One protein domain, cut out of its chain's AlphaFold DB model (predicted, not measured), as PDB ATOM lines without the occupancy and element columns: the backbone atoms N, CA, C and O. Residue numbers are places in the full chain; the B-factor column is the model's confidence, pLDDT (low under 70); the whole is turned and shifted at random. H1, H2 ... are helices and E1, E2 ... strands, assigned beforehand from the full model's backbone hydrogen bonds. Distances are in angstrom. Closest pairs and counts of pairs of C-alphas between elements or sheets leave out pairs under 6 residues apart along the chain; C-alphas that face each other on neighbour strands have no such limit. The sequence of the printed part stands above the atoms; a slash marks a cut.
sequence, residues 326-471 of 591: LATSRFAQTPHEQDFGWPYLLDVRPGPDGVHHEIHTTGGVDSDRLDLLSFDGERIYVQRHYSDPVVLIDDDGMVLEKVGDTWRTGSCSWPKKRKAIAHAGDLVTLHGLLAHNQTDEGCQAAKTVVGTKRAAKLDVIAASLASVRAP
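Overview. This is residues 326 to 471 of the 591 residues of an uncharacterized protein of Kofleriaceae bacterium (UniProt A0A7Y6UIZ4). One long, strongly twisted sheet of eight strands, E1 to E8, curls round helix H3 on one face, while the helical hairpin of H1 and H2 covers part of the other face. From edge to edge the strands' lines turn by 172 degrees. The sheet is a meander, each strand the antiparallel neighbour of the one before, in the order E1 E2 E3 E4 E5 E6 E7 E8; with helices on both faces there are three layers. The printed part has 146 residues, with eight named strands followed by three named helices, a mixed class. It is compact, with a radius of gyration of the C-alphas of 15.0 A and spans of 42 by 39 by 29 A.

Arrangement. Edge strand E1, residues 326 to 331, pairs with E2, residues 344 to 348, where N 328 and O 347 are 2.8 A apart. E3, residues 356 to 363, follows, with N 346 and O 359 at 2.8 A, then E4, residues 368 to 375, with N 372 and O 358 at 2.8 A. E5, residues 378 to 384, has O 380 2.8 A from N 373, and E6, residues 391 to 394, has O 393 2.7 A from N 381. E7, residues 398 to 403, stands at 124 degrees to E6, with N 400 and O 392 at 2.8 A. Edge strand E8, residues 406 to 411, has O 410 2.8 A from N 399. H1, residues 416 to 424, is on the sheet over E5 and E6, at a height of 11.5 A. H2, residues 427 to 435, is on the same face, over E4 and only just over E3, at a height of 8.2 A. H1 and H2 touch, C-alphas 421 and 430 being closest at 6.2 A; they run opposite ways at a shallow tilt of 34 degrees, only just short of steep. H3, residues 452 to 465, is on the opposite face; its closest C-alpha pair with E8 is Trp 407 and Ala 455, 6.0 A. Every O i to N i+4 pair is within hydrogen-bond range in H1 and H2, and 9 of 10 in H3.

Along the chain. E1 begins at C-alpha 326 (126.498, 205.351, 166.614). E3 is 22.8 A long, E4 23.6 A and H3 19.6 A; H3 ends at C-alpha 465 (133.896, 199.166, 153.289).

Size, cuts and confidence. The C-alphas of Gln 338 and Thr 452 are farthest apart, 44.0 A. The printed part has no cut. The links E1 to E2 and H2 to H3 are long; in the latter, residues 448 to 449 pair antiparallel with 408 to 409 of E8. Mean pLDDT of the printed part is 81.3; it is under 70 at residues 335 to 342, 363 to 367, 385 to 389, 436 to 442 and 466 to 471.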
ATOM      1  N   LEU A 326     125.672 205.709 167.768       83.62
ATOM      2  CA  LEU A 326     126.498 205.351 166.614       83.62
ATOM      3  C   LEU A 326     127.587 204.363 166.991       83.62
ATOM      4  O   LEU A 326     127.789 203.368 166.306       83.62
ATOM      5  N   ALA A 327     128.277 204.630 168.096       86.44
ATOM      6  CA  ALA A 327     129.421 203.836 168.495       86.44
ATOM      7  C   ALA A 327     129.662 203.903 169.999       86.44
ATOM      8  O   ALA A 327     129.146 204.774 170.714       86.44
ATOM      9  N   THR A 328     130.488 202.988 170.482       90.56
ATOM     10  CA  THR A 328     131.094 203.079 171.804       90.56
ATOM     11  C   THR A 328     132.600 203.025 171.700       90.56
ATOM     12  O   THR A 328     133.115 202.358 170.815       90.56
ATOM     13  N   SER A 329     133.307 203.704 172.597       86.69
ATOM     14  CA  SER A 329     134.759 203.594 172.669       86.69
ATOM     15  C   SER A 329     135.259 203.370 174.081       86.69
ATOM     16  O   SER A 329     134.568 203.662 175.061       86.69
ATOM     17  N   ARG A 330     136.461 202.820 174.196       87.12
ATOM     18  CA  ARG A 330     137.174 202.672 175.465       87.12
ATOM     19  C   ARG A 330     138.668 202.789 175.228       87.12
ATOM     20  O   ARG A 330     139.143 202.389 174.171       87.12
ATOM     21  N   PHE A 331     139.385 203.272 176.236       82.38
ATOM     22  CA  PHE A 331     140.839 203.184 176.257       82.38
ATOM     23  C   PHE A 331     141.266 201.716 176.142       82.38
ATOM     24  O   PHE A 331     140.699 200.843 176.820       82.38
ATOM     25  N   ALA A 332     142.210 201.435 175.252       83.38
ATOM     26  CA  ALA A 332     142.678 200.087 174.974       83.38
ATOM     27  C   ALA A 332     144.143 200.138 174.542       83.38
ATOM     28  O   ALA A 332     144.425 200.332 173.380       83.38
ATOM     29  N   GLN A 333     145.068 199.978 175.483       79.12
ATOM     30  CA  GLN A 333     146.497 199.995 175.180       79.12
ATOM     31  C   GLN A 333     146.975 198.631 174.677       79.12
ATOM     32  O   GLN A 333     146.469 197.590 175.125       79.12
ATOM     33  N   THR A 334     147.971 198.621 173.791       76.00
ATOM     34  CA  THR A 334     148.631 197.366 173.422       76.00
ATOM     35  C   THR A 334     149.584 196.899 174.538       76.00
ATOM     36  O   THR A 334     150.087 197.707 175.318       76.00
ATOM     37  N   PRO A 335     149.870 195.590 174.666       65.50
ATOM     38  CA  PRO A 335     150.791 195.098 175.695       65.50
ATOM     39  C   PRO A 335     152.275 195.470 175.503       65.50
ATOM     40  O   PRO A 335     153.073 195.117 176.372       65.50
ATOM     41  N   HIS A 336     152.672 196.070 174.369       55.91
ATOM     42  CA  HIS A 336     154.073 196.105 173.929       55.91
ATOM     43  C   HIS A 336     154.659 197.477 173.543       55.91
ATOM     44  O   HIS A 336     155.798 197.494 173.080       55.91
ATOM     45  N   GLU A 337     154.025 198.613 173.855       52.88
ATOM     46  CA  GLU A 337     154.675 199.917 173.639       52.88
ATOM     47  C   GLU A 337     154.259 201.034 174.613       52.88
ATOM     48  O   GLU A 337     153.186 201.023 175.229       52.88
ATOM     49  N   GLN A 338     155.162 202.015 174.742       49.81
ATOM     50  CA  GLN A 338     154.822 203.394 175.087       49.81
ATOM     51  C   GLN A 338     154.101 203.993 173.870       49.81
ATOM     52  O   GLN A 338     154.716 204.682 173.064       49.81
ATOM     53  N   ASP A 339     152.821 203.649 173.712       48.69
ATOM     54  CA  ASP A 339     151.965 204.172 172.644       48.69
ATOM     55  C   ASP A 339     152.019 205.719 172.681       48.69
ATOM     56  O   ASP A 339     151.631 206.340 173.677       48.69
ATOM     57  N   PHE A 340     152.537 206.359 171.624       45.31
ATOM     58  CA  PHE A 340     152.452 207.813 171.478       45.31
ATOM     59  C   PHE A 340     151.012 208.179 171.112       45.31
ATOM     60  O   PHE A 340     150.524 207.868 170.029       45.31
ATOM     61  N   GLY A 341     150.317 208.863 172.018       55.53
ATOM     62  CA  GLY A 341     148.939 209.305 171.819       55.53
ATOM     63  C   GLY A 341     147.949 208.539 172.686       55.53
ATOM     64  O   GLY A 341     148.261 208.128 173.803       55.53
ATOM     65  N   TRP A 342     146.719 208.405 172.197       64.44
ATOM     66  CA  TRP A 342     145.624 207.864 172.985       64.44
ATOM     67  C   TRP A 342     145.006 206.641 172.302       64.44
ATOM     68  O   TRP A 342     144.206 206.798 171.375       64.44
ATOM     69  N   PRO A 343     145.365 205.420 172.724       77.31
ATOM     70  CA  PRO A 343     144.884 204.220 172.069       77.31
ATOM     71  C   PRO A 343     143.450 203.888 172.499       77.31
ATOM     72  O   PRO A 343     143.106 203.840 173.692       77.31
ATOM     73  N   TYR A 344     142.587 203.647 171.512       80.69
ATOM     74  CA  TYR A 344     141.176 203.360 171.738       80.69
ATOM     75  C   TYR A 344     140.698 202.182 170.901       80.69
ATOM     76  O   TYR A 344     141.060 202.016 169.739       80.69
ATOM     77  N   LEU A 345     139.783 201.416 171.491       87.50
ATOM     78  CA  LEU A 345     138.919 200.497 170.765       87.50
ATOM     79  C   LEU A 345     137.565 201.173 170.551       87.50
ATOM     80  O   LEU A 345     136.891 201.516 171.528       87.50
ATOM     81  N   LEU A 346     137.174 201.334 169.293       87.44
ATOM     82  CA  LEU A 346     135.864 201.794 168.851       87.44
ATOM     83  C   LEU A 346     135.037 200.596 168.377       87.44
ATOM     84  O   LEU A 346     135.500 199.804 167.571       87.44
ATOM     85  N   ASP A 347     133.802 200.499 168.845       90.12
ATOM     86  CA  ASP A 347     132.789 199.537 168.410       90.12
ATOM     87  C   ASP A 347     131.648 200.335 167.770       90.12
ATOM     88  O   ASP A 347     130.927 201.067 168.465       90.12
ATOM     89  N   VAL A 348     131.536 200.261 166.443       86.44
ATOM     90  CA  VAL A 348     130.516 200.968 165.662       86.44
ATOM     91  C   VAL A 348     129.315 200.054 165.480       86.44
ATOM     92  O   VAL A 348     129.426 198.890 165.083       86.44
ATOM     93  N   ARG A 349     128.129 200.598 165.756       84.00
ATOM     94  CA  ARG A 349     126.892 199.842 165.612       84.00
ATOM     95  C   ARG A 349     126.687 199.411 164.159       84.00
ATOM     96  O   ARG A 349     126.809 200.259 163.276       84.00
ATOM     97  N   PRO A 350     126.297 198.144 163.927       81.19
ATOM     98  CA  PRO A 350     125.980 197.673 162.590       81.19
ATOM     99  C   PRO A 350     124.918 198.536 161.918       81.19
ATOM    100  O   PRO A 350     123.902 198.884 162.535       81.19
ATOM    101  N   GLY A 351     125.155 198.856 160.649       75.69
ATOM    102  CA  GLY A 351     124.172 199.499 159.794       75.69
ATOM    103  C   GLY A 351     123.121 198.504 159.283       75.69
ATOM    104  O   GLY A 351     123.048 197.356 159.730       75.69
ATOM    105  N   PRO A 352     122.291 198.918 158.309       78.81
ATOM    106  CA  PRO A 352     121.350 198.026 157.627       78.81
ATOM    107  C   PRO A 352     122.012 196.846 156.895       78.81
ATOM    108  O   PRO A 352     121.331 195.874 156.577       78.81
ATOM    109  N   ASP A 353     123.316 196.934 156.623       82.19
ATOM    110  CA  ASP A 353     124.136 195.864 156.044       82.19
ATOM    111  C   ASP A 353     124.391 194.702 157.022       82.19
ATOM    112  O   ASP A 353     124.730 193.598 156.593       82.19
ATOM    113  N   GLY A 354     124.187 194.920 158.326       86.81
ATOM    114  CA  GLY A 354     124.398 193.926 159.375       86.81
ATOM    115  C   GLY A 354     125.870 193.612 159.652       86.81
ATOM    116  O   GLY A 354     126.144 192.647 160.369       86.81
ATOM    117  N   VAL A 355     126.805 194.391 159.102       88.12
ATOM    118  CA  VAL A 355     128.242 194.219 159.341       88.12
ATOM    119  C   VAL A 355     128.596 194.888 160.663       88.12
ATOM    120  O   VAL A 355     128.242 196.037 160.915       88.12
ATOM    121  N   HIS A 356     129.259 194.154 161.552       89.50
ATOM    122  CA  HIS A 356     129.782 194.708 162.798       89.50
ATOM    123  C   HIS A 356     131.213 195.193 162.596       89.50
ATOM    124  O   HIS A 356     131.989 194.539 161.898       89.50
ATOM    125  N   HIS A 357     131.535 196.344 163.185       88.00
ATOM    126  CA  HIS A 357     132.792 197.044 162.966       88.00
ATOM    127  C   HIS A 357     133.452 197.368 164.301       88.00
ATOM    128  O   HIS A 357     132.913 198.135 165.101       88.00
ATOM    129  N   GLU A 358     134.657 196.857 164.491       92.12
ATOM    130  CA  GLU A 358     135.546 197.261 165.572       92.12
ATOM    131  C   GLU A 358     136.796 197.904 164.976       92.12
ATOM    132  O   GLU A 358     137.278 197.469 163.934       92.12
ATOM    133  N   ILE A 359     137.309 198.960 165.601       88.38
ATOM    134  CA  ILE A 359     138.465 199.719 165.114       88.38
ATOM    135  C   ILE A 359     139.396 199.968 166.287       88.38
ATOM    136  O   ILE A 359     138.969 200.501 167.313       88.38
ATOM    137  N   HIS A 360     140.658 199.590 166.134       88.00
ATOM    138  CA  HIS A 360     141.700 199.866 167.110       88.00
ATOM    139  C   HIS A 360     142.738 200.819 166.523       88.00
ATOM    140  O   HIS A 360     143.263 200.547 165.442       88.00
ATOM    141  N   THR A 361     143.051 201.890 167.249       79.75
ATOM    142  CA  THR A 361     144.081 202.880 166.895       79.75
ATOM    143  C   THR A 361     145.173 202.890 167.962       79.75
ATOM    144  O   THR A 361     144.852 202.820 169.150       79.75
ATOM    145  N   THR A 362     146.440 202.985 167.561       70.94
ATOM    146  CA  THR A 362     147.606 202.963 168.473       70.94
ATOM    147  C   THR A 362     148.231 204.341 168.709       70.94
ATOM    148  O   THR A 362     148.894 204.521 169.723       70.94
ATOM    149  N   GLY A 363     147.949 205.350 167.876       57.78
ATOM    150  CA  GLY A 363     148.452 206.708 168.094       57.78
ATOM    151  C   GLY A 363     147.977 207.712 167.049       57.78
ATOM    152  O   GLY A 363     148.010 207.430 165.857       57.78
ATOM    153  N   GLY A 364     147.531 208.888 167.508       53.59
ATOM    154  CA  GLY A 364     147.258 210.046 166.654       53.59
ATOM    155  C   GLY A 364     146.196 209.855 165.565       53.59
ATOM    156  O   GLY A 364     145.507 208.847 165.477       53.59
ATOM    157  N   VAL A 365     146.015 210.901 164.766       45.19
ATOM    158  CA  VAL A 365     144.912 211.051 163.810       45.19
ATOM    159  C   VAL A 365     145.100 210.155 162.572       45.19
ATOM    160  O   VAL A 365     144.098 209.859 161.920       45.19
ATOM    161  N   ASP A 366     146.336 209.707 162.273       50.44
ATOM    162  CA  ASP A 366     146.698 209.284 160.908       50.44
ATOM    163  C   ASP A 366     147.756 208.155 160.706       50.44
ATOM    164  O   ASP A 366     148.008 207.859 159.540       50.44
ATOM    165  N   SER A 367     148.350 207.452 161.695       54.44
ATOM    166  CA  SER A 367     149.481 206.528 161.364       54.44
ATOM    167  C   SER A 367     149.332 205.008 161.583       54.44
ATOM    168  O   SER A 367     149.958 204.264 160.822       54.44
ATOM    169  N   ASP A 368     148.481 204.481 162.479       70.94
ATOM    170  CA  ASP A 368     148.358 203.011 162.631       70.94
ATOM    171  C   ASP A 368     146.987 202.536 163.169       70.94
ATOM    172  O   ASP A 368     146.544 202.864 164.281       70.94
ATOM    173  N   ARG A 369     146.261 201.793 162.317       81.50
ATOM    174  CA  ARG A 369     144.859 201.393 162.512       81.50
ATOM    175  C   ARG A 369     144.597 199.982 161.986       81.50
ATOM    176  O   ARG A 369     144.921 199.646 160.844       81.50
ATOM    177  N   LEU A 370     143.869 199.204 162.784       87.44
ATOM    178  CA  LEU A 370     143.343 197.900 162.393       87.44
ATOM    179  C   LEU A 370     141.834 197.846 162.628       87.44
ATOM    180  O   LEU A 370     141.374 198.059 163.755       87.44
ATOM    181  N   ASP A 371     141.077 197.508 161.584       89.56
ATOM    182  CA  ASP A 371     139.636 197.268 161.698       89.56
ATOM    183  C   ASP A 371     139.364 195.763 161.743       89.56
ATOM    184  O   ASP A 371     140.018 194.987 161.047       89.56
ATOM    185  N   LEU A 372     138.344 195.355 162.491       93.50
ATOM    186  CA  LEU A 372     137.716 194.042 162.411       93.50
ATOM    187  C   LEU A 372     136.282 194.205 161.903       93.50
ATOM    188  O   LEU A 372     135.451 194.866 162.525       93.50
ATOM    189  N   LEU A 373     135.996 193.563 160.774       92.62
ATOM    190  CA  LEU A 373     134.671 193.442 160.181       92.62
ATOM    191  C   LEU A 373     134.137 192.036 160.427       92.62
ATOM    192  O   LEU A 373     134.772 191.055 160.034       92.62
ATOM    193  N   SER A 374     132.956 191.935 161.032       93.00
ATOM    194  CA  SER A 374     132.310 190.649 161.306       93.00
ATOM    195  C   SER A 374     130.939 190.555 160.638       93.00
ATOM    196  O   SER A 374     130.071 191.397 160.870       93.00
ATOM    197  N   PHE A 375     130.726 189.514 159.826       93.25
ATOM    198  CA  PHE A 375     129.450 189.263 159.142       93.25
ATOM    199  C   PHE A 375     129.226 187.767 158.882       93.25
ATOM    200  O   PHE A 375     130.052 187.103 158.261       93.25
ATOM    201  N   ASP A 376     128.094 187.226 159.348       92.38
ATOM    202  CA  ASP A 376     127.691 185.817 159.163       92.38
ATOM    203  C   ASP A 376     128.822 184.796 159.432       92.38
ATOM    204  O   ASP A 376     129.077 183.875 158.648       92.38
ATOM    205  N   GLY A 377     129.544 185.000 160.539       90.31
ATOM    206  CA  GLY A 377     130.651 184.150 160.986       90.31
ATOM    207  C   GLY A 377     131.997 184.391 160.295       90.31
ATOM    208  O   GLY A 377     132.978 183.789 160.722       90.31
ATOM    209  N   GLU A 378     132.074 185.250 159.274       93.75
ATOM    210  CA  GLU A 378     133.354 185.723 158.731       93.75
ATOM    211  C   GLU A 378     133.930 186.818 159.631       93.75
ATOM    212  O   GLU A 378     133.184 187.665 160.132       93.75
ATOM    213  N   ARG A 379     135.257 186.814 159.787       95.44
ATOM    214  CA  ARG A 379     136.028 187.885 160.421       95.44
ATOM    215  C   ARG A 379     137.124 188.339 159.482       95.44
ATOM    216  O   ARG A 379     138.031 187.566 159.175       95.44
ATOM    217  N   ILE A 380     137.017 189.578 159.032       95.12
ATOM    218  CA  ILE A 380     137.958 190.181 158.098       95.12
ATOM    219  C   ILE A 380     138.629 191.359 158.785       95.12
ATOM    220  O   ILE A 380     137.967 192.298 159.223       95.12
ATOM    221  N   TYR A 381     139.946 191.295 158.861       92.88
ATOM    222  CA  TYR A 381     140.799 192.361 159.340       92.88
ATOM    223  C   TYR A 381     141.167 193.279 158.183       92.88
ATOM    224  O   TYR A 381     141.531 192.813 157.101       92.88
ATOM    225  N   VAL A 382     141.055 194.581 158.414       88.69
ATOM    226  CA  VAL A 382     141.393 195.614 157.438       88.69
ATOM    227  C   VAL A 382     142.574 196.386 157.980       88.69
ATOM    228  O   VAL A 382     142.430 197.167 158.921       88.69
ATOM    229  N   GLN A 383     143.740 196.152 157.394       83.31
ATOM    230  CA  GLN A 383     144.945 196.892 157.729       83.31
ATOM    231  C   GLN A 383     145.009 198.137 156.850       83.31
ATOM    232  O   GLN A 383     144.904 198.050 155.620       83.31
ATOM    233  N   ARG A 384     145.126 199.299 157.492       73.25
ATOM    234  CA  ARG A 384     145.242 200.593 156.819       73.25
ATOM    235  C   ARG A 384     146.486 201.286 157.336       73.25
ATOM    236  O   ARG A 384     146.539 201.645 158.507       73.25
ATOM    237  N   HIS A 385     147.454 201.464 156.449       65.31
ATOM    238  CA  HIS A 385     148.648 202.247 156.718       65.31
ATOM    239  C   HIS A 385     148.671 203.459 155.785       65.31
ATOM    240  O   HIS A 385     148.134 203.385 154.679       65.31
ATOM    241  N   TYR A 386     149.244 204.572 156.245       57.31
ATOM    242  CA  TYR A 386     149.117 205.899 155.624       57.31
ATOM    243  C   TYR A 386     149.452 205.924 154.121       57.31
ATOM    244  O   TYR A 386     148.772 206.583 153.338       57.31
ATOM    245  N   SER A 387     150.466 205.164 153.702       54.88
ATOM    246  CA  SER A 387     150.945 205.104 152.316       54.88
ATOM    247  C   SER A 387     150.511 203.858 151.541       54.88
ATOM    248  O   SER A 387     150.785 203.768 150.342       54.88
ATOM    249  N   ASP A 388     149.869 202.892 152.202       61.19
ATOM    250  CA  ASP A 388     149.723 201.545 151.659       61.19
ATOM    251  C   ASP A 388     148.285 201.251 151.225       61.19
ATOM    252  O   ASP A 388     147.317 201.708 151.845       61.19
ATOM    253  N   PRO A 389     148.102 200.450 150.159       67.75
ATOM    254  CA  PRO A 389     146.780 199.990 149.776       67.75
ATOM    255  C   PRO A 389     146.136 199.214 150.926       67.75
ATOM    256  O   PRO A 389     146.783 198.438 151.623       67.75
ATOM    257  N   VAL A 390     144.824 199.390 151.082       77.19
ATOM    258  CA  VAL A 390     144.032 198.670 152.081       77.19
ATOM    259  C   VAL A 390     144.195 197.162 151.889       77.19
ATOM    260  O   VAL A 390     143.838 196.628 150.836       77.19
ATOM    261  N   VAL A 391     144.675 196.465 152.921       84.19
ATOM    262  CA  VAL A 391     144.850 195.008 152.889       84.19
ATOM    263  C   VAL A 391     143.735 194.338 153.687       84.19
ATOM    264  O   VAL A 391     143.523 194.643 154.861       84.19
ATOM    265  N   LEU A 392     143.026 193.403 153.047       90.62
ATOM    266  CA  LEU A 392     142.027 192.551 153.692       90.62
ATOM    267  C   LEU A 392     142.655 191.209 154.051       90.62
ATOM    268  O   LEU A 392     143.179 190.529 153.169       90.62
ATOM    269  N   ILE A 393     142.564 190.810 155.316       91.94
ATOM    270  CA  ILE A 393     143.122 189.553 155.823       91.94
ATOM    271  C   ILE A 393     142.050 188.824 156.635       91.94
ATOM    272  O   ILE A 393     141.416 189.425 157.495       91.94
ATOM    273  N   ASP A 394     141.819 187.539 156.382       94.81
ATOM    274  CA  ASP A 394     140.915 186.743 157.220       94.81
ATOM    275  C   ASP A 394     141.575 186.264 158.526       94.81
ATOM    276  O   ASP A 394     142.779 186.417 158.752       94.81
ATOM    277  N   ASP A 395     140.784 185.671 159.416       94.81
ATOM    278  CA  ASP A 395     141.251 185.189 160.716       94.81
ATOM    279  C   ASP A 395     142.172 183.951 160.652       94.81
ATOM    280  O   ASP A 395     142.804 183.592 161.651       94.81
ATOM    281  N   ASP A 396     142.360 183.362 159.468       93.56
ATOM    282  CA  ASP A 396     143.382 182.352 159.186       93.56
ATOM    283  C   ASP A 396     144.713 182.950 158.696       93.56
ATOM    284  O   ASP A 396     145.692 182.208 158.507       93.56
ATOM    285  N   GLY A 397     144.788 184.274 158.538       91.19
ATOM    286  CA  GLY A 397     145.956 184.977 158.022       91.19
ATOM    287  C   GLY A 397     146.086 184.867 156.508       91.19
ATOM    288  O   GLY A 397     147.206 184.736 155.997       91.19
ATOM    289  N   MET A 398     144.958 184.843 155.801       92.38
ATOM    290  CA  MET A 398     144.921 184.818 154.349       92.38
ATOM    291  C   MET A 398     144.511 186.185 153.801       92.38
ATOM    292  O   MET A 398     143.437 186.688 154.121       92.38
ATOM    293  N   VAL A 399     145.340 186.768 152.935       92.31
ATOM    294  CA  VAL A 399     144.989 187.982 152.189       92.31
ATOM    295  C   VAL A 399     143.855 187.676 151.223       92.31
ATOM    296  O   VAL A 399     143.822 186.598 150.618       92.31
ATOM    297  N   LEU A 400     142.936 188.624 151.080       93.19
ATOM    298  CA  LEU A 400     141.776 188.565 150.204       93.19
ATOM    299  C   LEU A 400     141.852 189.694 149.177       93.19
ATOM    300  O   LEU A 400     141.931 190.865 149.530       93.19
ATOM    301  N   GLU A 401     141.777 189.336 147.900       92.44
ATOM    302  CA  GLU A 401     141.832 190.287 146.790       92.44
ATOM    303  C   GLU A 401     140.681 190.016 145.823       92.44
ATOM    304  O   GLU A 401     140.406 188.861 145.474       92.44
ATOM    305  N   LYS A 402     140.005 191.073 145.366       91.12
ATOM    306  CA  LYS A 402     138.956 190.968 144.352       91.12
ATOM    307  C   LYS A 402     139.510 191.392 142.992       91.12
ATOM    308  O   LYS A 402     139.815 192.559 142.781       91.12
ATOM    309  N   VAL A 403     139.614 190.442 142.061       90.12
ATOM    310  CA  VAL A 403     140.079 190.685 140.685       90.12
ATOM    311  C   VAL A 403     138.904 190.488 139.730       90.12
ATOM    312  O   VAL A 403     138.467 189.357 139.488       90.12
ATOM    313  N   GLY A 404     138.367 191.592 139.204       89.25
ATOM    314  CA  GLY A 404     137.069 191.591 138.519       89.25
ATOM    315  C   GLY A 404     135.952 191.182 139.486       89.25
ATOM    316  O   GLY A 404     135.872 191.701 140.594       89.25
ATOM    317  N   ASP A 405     135.138 190.196 139.111       89.69
ATOM    318  CA  ASP A 405     134.078 189.646 139.977       89.69
ATOM    319  C   ASP A 405     134.526 188.432 140.807       89.69
ATOM    320  O   ASP A 405     133.712 187.758 141.437       89.69
ATOM    321  N   THR A 406     135.820 188.098 140.793       94.44
ATOM    322  CA  THR A 406     136.334 186.895 141.459       94.44
ATOM    323  C   THR A 406     137.206 187.246 142.652       94.44
ATOM    324  O   THR A 406     138.259 187.865 142.511       94.44
ATOM    325  N   TRP A 407     136.806 186.754 143.821       96.44
ATOM    326  CA  TRP A 407     137.629 186.780 145.024       96.44
ATOM    327  C   TRP A 407     138.720 185.716 144.972       96.44
ATOM    328  O   TRP A 407     138.470 184.548 144.641       96.44
ATOM    329  N   ARG A 408     139.933 186.117 145.337       95.69
ATOM    330  CA  ARG A 408     141.097 185.248 145.462       95.69
ATOM    331  C   ARG A 408     141.740 185.404 146.828       95.69
ATOM    332  O   ARG A 408     141.578 186.425 147.486       95.69
ATOM    333  N   THR A 409     142.488 184.384 147.232       94.81
ATOM    334  CA  THR A 409     143.180 184.363 148.515       94.81
ATOM    335  C   THR A 409     144.606 183.820 148.436       94.81
ATOM    336  O   THR A 409     144.926 183.004 147.558       94.81
ATOM    337  N   GLY A 410     145.470 184.302 149.333       92.12
ATOM    338  CA  GLY A 410     146.881 183.934 149.468       92.12
ATOM    339  C   GLY A 410     147.330 183.978 150.931       92.12
ATOM    340  O   GLY A 410     146.782 184.727 151.726       92.12
ATOM    341  N   SER A 411     148.282 183.130 151.322       90.00
ATOM    342  CA  SER A 411     148.681 182.971 152.730       90.00
ATOM    343  C   SER A 411     149.739 183.989 153.150       90.00
ATOM    344  O   SER A 411     150.783 184.069 152.505       90.00
ATOM    345  N   CYS A 412     149.540 184.653 154.291       85.94
ATOM    346  CA  CYS A 412     150.578 185.409 155.011       85.94
ATOM    347  C   CYS A 412     151.356 184.563 156.021       85.94
ATOM    348  O   CYS A 412     152.168 185.075 156.783       85.94
ATOM    349  N   SER A 413     151.114 183.248 156.047       87.75
ATOM    350  CA  SER A 413     151.872 182.285 156.857       87.75
ATOM    351  C   SER A 413     151.870 182.607 158.356       87.75
ATOM    352  O   SER A 413     152.833 182.320 159.068       87.75
ATOM    353  N   TRP A 414     150.764 183.176 158.851       89.19
ATOM    354  CA  TRP A 414     150.621 183.572 160.248       89.19
ATOM    355  C   TRP A 414     150.916 182.410 161.216       89.19
ATOM    356  O   TRP A 414     150.354 181.315 161.063       89.19
ATOM    357  N   PRO A 415     151.743 182.628 162.258       89.50
ATOM    358  CA  PRO A 415     151.983 181.627 163.291       89.50
ATOM    359  C   PRO A 415     150.700 181.244 164.038       89.50
ATOM    360  O   PRO A 415     149.787 182.055 164.197       89.50
ATOM    361  N   LYS A 416     150.664 180.032 164.610       90.31
ATOM    362  CA  LYS A 416     149.504 179.506 165.359       90.31
ATOM    363  C   LYS A 416     148.989 180.462 166.444       90.31
ATOM    364  O   LYS A 416     147.784 180.567 166.632       90.31
ATOM    365  N   LYS A 417     149.893 181.158 167.145       89.44
ATOM    366  CA  LYS A 417     149.532 182.146 168.176       89.44
ATOM    367  C   LYS A 417     148.732 183.312 167.584       89.44
ATOM    368  O   LYS A 417     147.705 183.666 168.145       89.44
ATOM    369  N   ARG A 418     149.173 183.862 166.446       90.12
ATOM    370  CA  ARG A 418     148.511 184.981 165.756       90.12
ATOM    371  C   ARG A 418     147.124 184.566 165.253       90.12
ATOM    372  O   ARG A 418     146.156 185.252 165.547       90.12
ATOM    373  N   LYS A 419     147.011 183.386 164.626       92.94
ATOM    374  CA  LYS A 419     145.713 182.828 164.197       92.94
ATOM    375  C   LYS A 419     144.744 182.631 165.360       92.94
ATOM    376  O   LYS A 419     143.597 183.023 165.266       92.94
ATOM    377  N   ALA A 420     145.207 182.089 166.489       94.50
ATOM    378  CA  ALA A 420     144.343 181.882 167.654       94.50
ATOM    379  C   ALA A 420     143.762 183.196 168.211       94.50
ATOM    380  O   ALA A 420     142.609 183.221 168.633       94.50
ATOM    381  N   ILE A 421     144.547 184.277 168.194       93.81
ATOM    382  CA  ILE A 421     144.108 185.622 168.600       93.81
ATOM    383  C   ILE A 421     143.103 186.175 167.580       93.81
ATOM    384  O   ILE A 421     142.036 186.652 167.963       93.81
ATOM    385  N   ALA A 422     143.385 186.015 166.284       94.56
ATOM    386  CA  ALA A 422     142.486 186.425 165.211       94.56
ATOM    387  C   ALA A 422     141.144 185.655 165.220       94.56
ATOM    388  O   ALA A 422     140.080 186.260 165.100       94.56
ATOM    389  N   HIS A 423     141.157 184.341 165.465       95.69
ATOM    390  CA  HIS A 423     139.952 183.512 165.638       95.69
ATOM    391  C   HIS A 423     139.141 183.893 166.881       95.69
ATOM    392  O   HIS A 423     137.937 183.627 166.938       95.69
ATOM    393  N   ALA A 424     139.782 184.486 167.890       95.25
ATOM    394  CA  ALA A 424     139.103 184.994 169.076       95.25
ATOM    395  C   ALA A 424     138.457 186.372 168.846       95.25
ATOM    396  O   ALA A 424     137.588 186.752 169.628       95.25
ATOM    397  N   GLY A 425     138.840 187.091 167.784       93.56
ATOM    398  CA  GLY A 425     138.426 188.479 167.564       93.56
ATOM    399  C   GLY A 425     139.114 189.469 168.508       93.56
ATOM    400  O   GLY A 425     138.591 190.552 168.740       93.56
ATOM    401  N   ASP A 426     140.258 189.105 169.096       93.56
ATOM    402  CA  ASP A 426     140.998 189.996 169.996       93.56
ATOM    403  C   ASP A 426     141.812 191.014 169.183       93.56
ATOM    404  O   ASP A 426     143.010 190.847 168.931       93.56
ATOM    405  N   LEU A 427     141.105 192.052 168.730       92.94
ATOM    406  CA  LEU A 427     141.611 193.075 167.822       92.94
ATOM    407  C   LEU A 427     142.813 193.836 168.398       92.94
ATOM    408  O   LEU A 427     143.794 194.041 167.692       92.94
ATOM    409  N   VAL A 428     142.757 194.220 169.675       90.06
ATOM    410  CA  VAL A 428     143.801 195.020 170.345       90.06
ATOM    411  C   VAL A 428     145.119 194.248 170.392       90.06
ATOM    412  O   VAL A 428     146.167 194.755 169.988       90.06
ATOM    413  N   THR A 429     145.065 192.990 170.840       89.38
ATOM    414  CA  THR A 429     146.258 192.140 170.911       89.38
ATOM    415  C   THR A 429     146.774 191.795 169.515       89.38
ATOM    416  O   THR A 429     147.989 191.745 169.311       89.38
ATOM    417  N   LEU A 430     145.882 191.551 168.546       90.12
ATOM    418  CA  LEU A 430     146.288 191.287 167.165       90.12
ATOM    419  C   LEU A 430     146.999 192.496 166.554       90.12
ATOM    420  O   LEU A 430     148.052 192.307 165.952       90.12
ATOM    421  N   HIS A 431     146.469 193.706 166.752       87.88
ATOM    422  CA  HIS A 431     147.047 194.945 166.237       87.88
ATOM    423  C   HIS A 431     148.486 195.131 166.738       87.88
ATOM    424  O   HIS A 431     149.402 195.212 165.921       87.88
ATOM    425  N   GLY A 432     148.726 195.025 168.052       82.88
ATOM    426  CA  GLY A 432     150.090 195.097 168.596       82.88
ATOM    427  C   GLY A 432     151.037 194.016 168.041       82.88
ATOM    428  O   GLY A 432     152.227 194.250 167.856       82.88
ATOM    429  N   LEU A 433     150.530 192.822 167.707       82.81
ATOM    430  CA  LEU A 433     151.337 191.767 167.073       82.81
ATOM    431  C   LEU A 433     151.614 191.987 165.578       82.81
ATOM    432  O   LEU A 433     152.500 191.311 165.039       82.81
ATOM    433  N   LEU A 434     150.824 192.814 164.895       80.56
ATOM    434  CA  LEU A 434     151.056 193.192 163.501       80.56
ATOM    435  C   LEU A 434     152.056 194.352 163.429       80.56
ATOM    436  O   LEU A 434     153.042 194.217 162.712       80.56
ATOM    437  N   ALA A 435     151.898 195.388 164.260       71.44
ATOM    438  CA  ALA A 435     152.791 196.553 164.298       71.44
ATOM    439  C   ALA A 435     154.269 196.194 164.584       71.44
ATOM    440  O   ALA A 435     155.179 196.676 163.913       71.44
ATOM    441  N   HIS A 436     154.539 195.274 165.523       61.38
ATOM    442  CA  HIS A 436     155.917 194.890 165.881       61.38
ATOM    443  C   HIS A 436     156.583 193.872 164.944       61.38
ATOM    444  O   HIS A 436     157.792 193.648 165.031       61.38
ATOM    445  N   ASN A 437     155.827 193.224 164.058       55.16
ATOM    446  CA  ASN A 437     156.372 192.268 163.099       55.16
ATOM    447  C   ASN A 437     156.412 192.930 161.715       55.16
ATOM    448  O   ASN A 437     155.660 192.551 160.825       55.16
ATOM    449  N   GLN A 438     157.365 193.848 161.502       48.25
ATOM    450  CA  GLN A 438     157.703 194.396 160.172       48.25
ATOM    451  C   GLN A 438     158.142 193.316 159.150       48.25
ATOM    452  O   GLN A 438     158.454 193.618 158.005       48.25
ATOM    453  N   THR A 439     158.153 192.034 159.533       45.31
ATOM    454  CA  THR A 439     158.451 190.885 158.674       45.31
ATOM    455  C   THR A 439     157.204 190.270 158.024       45.31
ATOM    456  O   THR A 439     157.195 189.065 157.772       45.31
ATOM    457  N   ASP A 440     156.161 191.044 157.702       50.69
ATOM    458  CA  ASP A 440     155.128 190.586 156.750       50.69
ATOM    459  C   ASP A 440     155.689 190.482 155.297       50.69
ATOM    460  O   ASP A 440     154.945 190.347 154.324       50.69
ATOM    461  N   GLU A 441     157.024 190.441 155.150       47.00
ATOM    462  CA  GLU A 441     157.788 189.840 154.049       47.00
ATOM    463  C   GLU A 441     157.351 188.377 153.795       47.00
ATOM    464  O   GLU A 441     158.053 187.414 154.112       47.00
ATOM    465  N   GLY A 442     156.157 188.155 153.244       60.81
ATOM    466  CA  GLY A 442     155.718 186.788 152.966       60.81
ATOM    467  C   GLY A 442     154.258 186.558 152.616       60.81
ATOM    468  O   GLY A 442     153.911 185.399 152.362       60.81
ATOM    469  N   CYS A 443     153.399 187.583 152.576       74.69
ATOM    470  CA  CYS A 443     152.059 187.397 152.023       74.69
ATOM    471  C   CYS A 443     152.161 186.945 150.563       74.69
ATOM    472  O   CYS A 443     152.636 187.654 149.676       74.69
ATOM    473  N   GLN A 444     151.747 185.706 150.318       81.38
ATOM    474  CA  GLN A 444     151.696 185.153 148.978       81.38
ATOM    475  C   GLN A 444     150.594 185.858 148.190       81.38
ATOM    476  O   GLN A 444     149.502 186.077 148.710       81.38
ATOM    477  N   ALA A 445     150.853 186.134 146.910       81.19
ATOM    478  CA  ALA A 445     149.844 186.697 146.019       81.19
ATOM    479  C   ALA A 445     148.555 185.855 146.020       81.19
ATOM    480  O   ALA A 445     148.603 184.616 146.004       81.19
ATOM    481  N   ALA A 446     147.409 186.533 145.991       83.94
ATOM    482  CA  ALA A 446     146.096 185.916 146.046       83.94
ATOM    483  C   ALA A 446     145.785 185.144 144.751       83.94
ATOM    484  O   ALA A 446     145.321 185.691 143.749       83.94
ATOM    485  N   LYS A 447     146.063 183.836 144.750       88.12
ATOM    486  CA  LYS A 447     145.932 182.967 143.562       88.12
ATOM    487  C   LYS A 447     144.780 181.973 143.662       88.12
ATOM    488  O   LYS A 447     144.274 181.528 142.632       88.12
ATOM    489  N   THR A 448     144.359 181.618 144.873       92.50
ATOM    490  CA  THR A 448     143.329 180.596 145.089       92.50
ATOM    491  C   THR A 448     141.947 181.222 145.019       92.50
ATOM    492  O   THR A 448     141.666 182.151 145.763       92.50
ATOM    493  N   VAL A 449     141.069 180.714 144.154       95.25
ATOM    494  CA  VAL A 449     139.698 181.232 144.016       95.25
ATOM    495  C   VAL A 449     138.868 180.900 145.255       95.25
ATOM    496  O   VAL A 449     138.824 179.750 145.698       95.25
ATOM    497  N   VAL A 450     138.175 181.904 145.790       95.56
ATOM    498  CA  VAL A 450     137.240 181.750 146.907       95.56
ATOM    499  C   VAL A 450     135.905 181.205 146.389       95.56
ATOM    500  O   VAL A 450     135.375 181.658 145.378       95.56
ATOM    501  N   GLY A 451     135.342 180.211 147.083       95.06
ATOM    502  CA  GLY A 451     134.067 179.601 146.699       95.06
ATOM    503  C   GLY A 451     132.892 180.586 146.743       95.06
ATOM    504  O   GLY A 451     132.833 181.458 147.606       95.06
ATOM    505  N   THR A 452     131.911 180.398 145.858       93.06
ATOM    506  CA  THR A 452     130.804 181.347 145.609       93.06
ATOM    507  C   THR A 452     130.019 181.763 146.856       93.06
ATOM    508  O   THR A 452     129.666 182.928 146.996       93.06
ATOM    509  N   LYS A 453     129.776 180.839 147.798       94.12
ATOM    510  CA  LYS A 453     129.077 181.153 149.058       94.12
ATOM    511  C   LYS A 453     129.858 182.125 149.942       94.12
ATOM    512  O   LYS A 453     129.256 183.020 150.519       94.12
ATOM    513  N   ARG A 454     131.176 181.935 150.059       95.06
ATOM    514  CA  ARG A 454     132.054 182.816 150.842       95.06
ATOM    515  C   ARG A 454     132.280 184.133 150.104       95.06
ATOM    516  O   ARG A 454     132.180 185.181 150.721       95.06
ATOM    517  N   ALA A 455     132.462 184.085 148.782       95.00
ATOM    518  CA  ALA A 455     132.569 185.268 147.930       95.00
ATOM    519  C   ALA A 455     131.378 186.230 148.110       95.00
ATOM    520  O   ALA A 455     131.592 187.418 148.297       95.00
ATOM    521  N   ALA A 456     130.145 185.712 148.181       94.44
ATOM    522  CA  ALA A 456     128.962 186.539 148.432       94.44
ATOM    523  C   ALA A 456     128.991 187.257 149.798       94.44
ATOM    524  O   ALA A 456     128.511 188.381 149.906       94.44
ATOM    525  N   LYS A 457     129.568 186.640 150.840       94.25
ATOM    526  CA  LYS A 457     129.767 187.299 152.145       94.25
ATOM    527  C   LYS A 457     130.834 188.385 152.059       94.25
ATOM    528  O   LYS A 457     130.633 189.480 152.574       94.25
ATOM    529  N   LEU A 458     131.943 188.093 151.377       93.69
ATOM    530  CA  LEU A 458     133.017 189.059 151.140       93.69
ATOM    531  C   LEU A 458     132.530 190.261 150.328       93.69
ATOM    532  O   LEU A 458     132.958 191.373 150.600       93.69
ATOM    533  N   ASP A 459     131.594 190.068 149.397       92.19
ATOM    534  CA  ASP A 459     130.959 191.172 148.673       92.19
ATOM    535  C   ASP A 459     130.158 192.094 149.601       92.19
ATOM    536  O   ASP A 459     130.238 193.309 149.443       92.19
ATOM    537  N   VAL A 460     129.438 191.555 150.594       90.25
ATOM    538  CA  VAL A 460     128.736 192.372 151.605       90.25
ATOM    539  C   VAL A 460     129.735 193.166 152.447       90.25
ATOM    540  O   VAL A 460     129.576 194.373 152.618       90.25
ATOM    541  N   ILE A 461     130.799 192.515 152.925       88.75
ATOM    542  CA  ILE A 461     131.848 193.157 153.733       88.75
ATOM    543  C   ILE A 461     132.578 194.244 152.926       88.75
ATOM    544  O   ILE A 461     132.766 195.360 153.407       88.75
ATOM    545  N   ALA A 462     132.951 193.953 151.680       86.25
ATOM    546  CA  ALA A 462     133.611 194.907 150.793       86.25
ATOM    547  C   ALA A 462     132.689 196.070 150.398       86.25
ATOM    548  O   ALA A 462     133.139 197.209 150.321       86.25
ATOM    549  N   ALA A 463     131.392 195.818 150.204       84.12
ATOM    550  CA  ALA A 463     130.419 196.884 149.995       84.12
ATOM    551  C   ALA A 463     130.279 197.767 151.245       84.12
ATOM    552  O   ALA A 463     130.223 198.989 151.121       84.12
ATOM    553  N   SER A 464     130.292 197.179 152.445       80.62
ATOM    554  CA  SER A 464     130.285 197.917 153.716       80.62
ATOM    555  C   SER A 464     131.528 198.803 153.865       80.62
ATOM    556  O   SER A 464     131.444 199.957 154.286       80.62
ATOM    557  N   LEU A 465     132.690 198.339 153.389       74.12
ATOM    558  CA  LEU A 465     133.896 199.166 153.289       74.12
ATOM    559  C   LEU A 465     133.726 200.420 152.427       74.12
ATOM    560  O   LEU A 465     134.392 201.407 152.720       74.12
ATOM    561  N   ALA A 466     132.821 200.410 151.451       65.00
ATOM    562  CA  ALA A 466     132.505 201.562 150.611       65.00
ATOM    563  C   ALA A 466     131.294 202.390 151.101       65.00
ATOM    564  O   ALA A 466     130.946 203.378 150.453       65.00
ATOM    565  N   SER A 467     130.599 201.991 152.181       57.34
ATOM    566  CA  SER A 467     129.228 202.479 152.441       57.34
ATOM    567  C   SER A 467     128.822 202.779 153.890       57.34
ATOM    568  O   SER A 467     127.670 203.173 154.099       57.34
ATOM    569  N   VAL A 468     129.715 202.721 154.888       60.44
ATOM    570  CA  VAL A 468     129.370 203.242 156.229       60.44
ATOM    571  C   VAL A 468     129.418 204.771 156.229       60.44
ATOM    572  O   VAL A 468     130.425 205.391 156.551       60.44
ATOM    573  N   ARG A 469     128.306 205.400 155.854       56.81
ATOM    574  CA  ARG A 469     128.210 206.859 155.759       56.81
ATOM    575  C   ARG A 469     127.776 207.486 157.074       56.81
ATOM    576  O   ARG A 469     126.904 206.962 157.771       56.81
ATOM    577  N   ALA A 470     128.348 208.641 157.394       56.41
ATOM    578  CA  ALA A 470     127.913 209.424 158.539       56.41
ATOM    579  C   ALA A 470     126.444 209.875 158.375       56.41
ATOM    580  O   ALA A 470     126.055 210.374 157.321       56.41
ATOM    581  N   PRO A 471     125.595 209.734 159.405       50.03
ATOM    582  CA  PRO A 471     124.143 209.853 159.248       50.03
ATOM    583  C   PRO A 471     123.628 211.290 159.067       50.03
ATOM    584  O   PRO A 471     122.450 211.470 158.762       50.03
TER     585      PRO A 471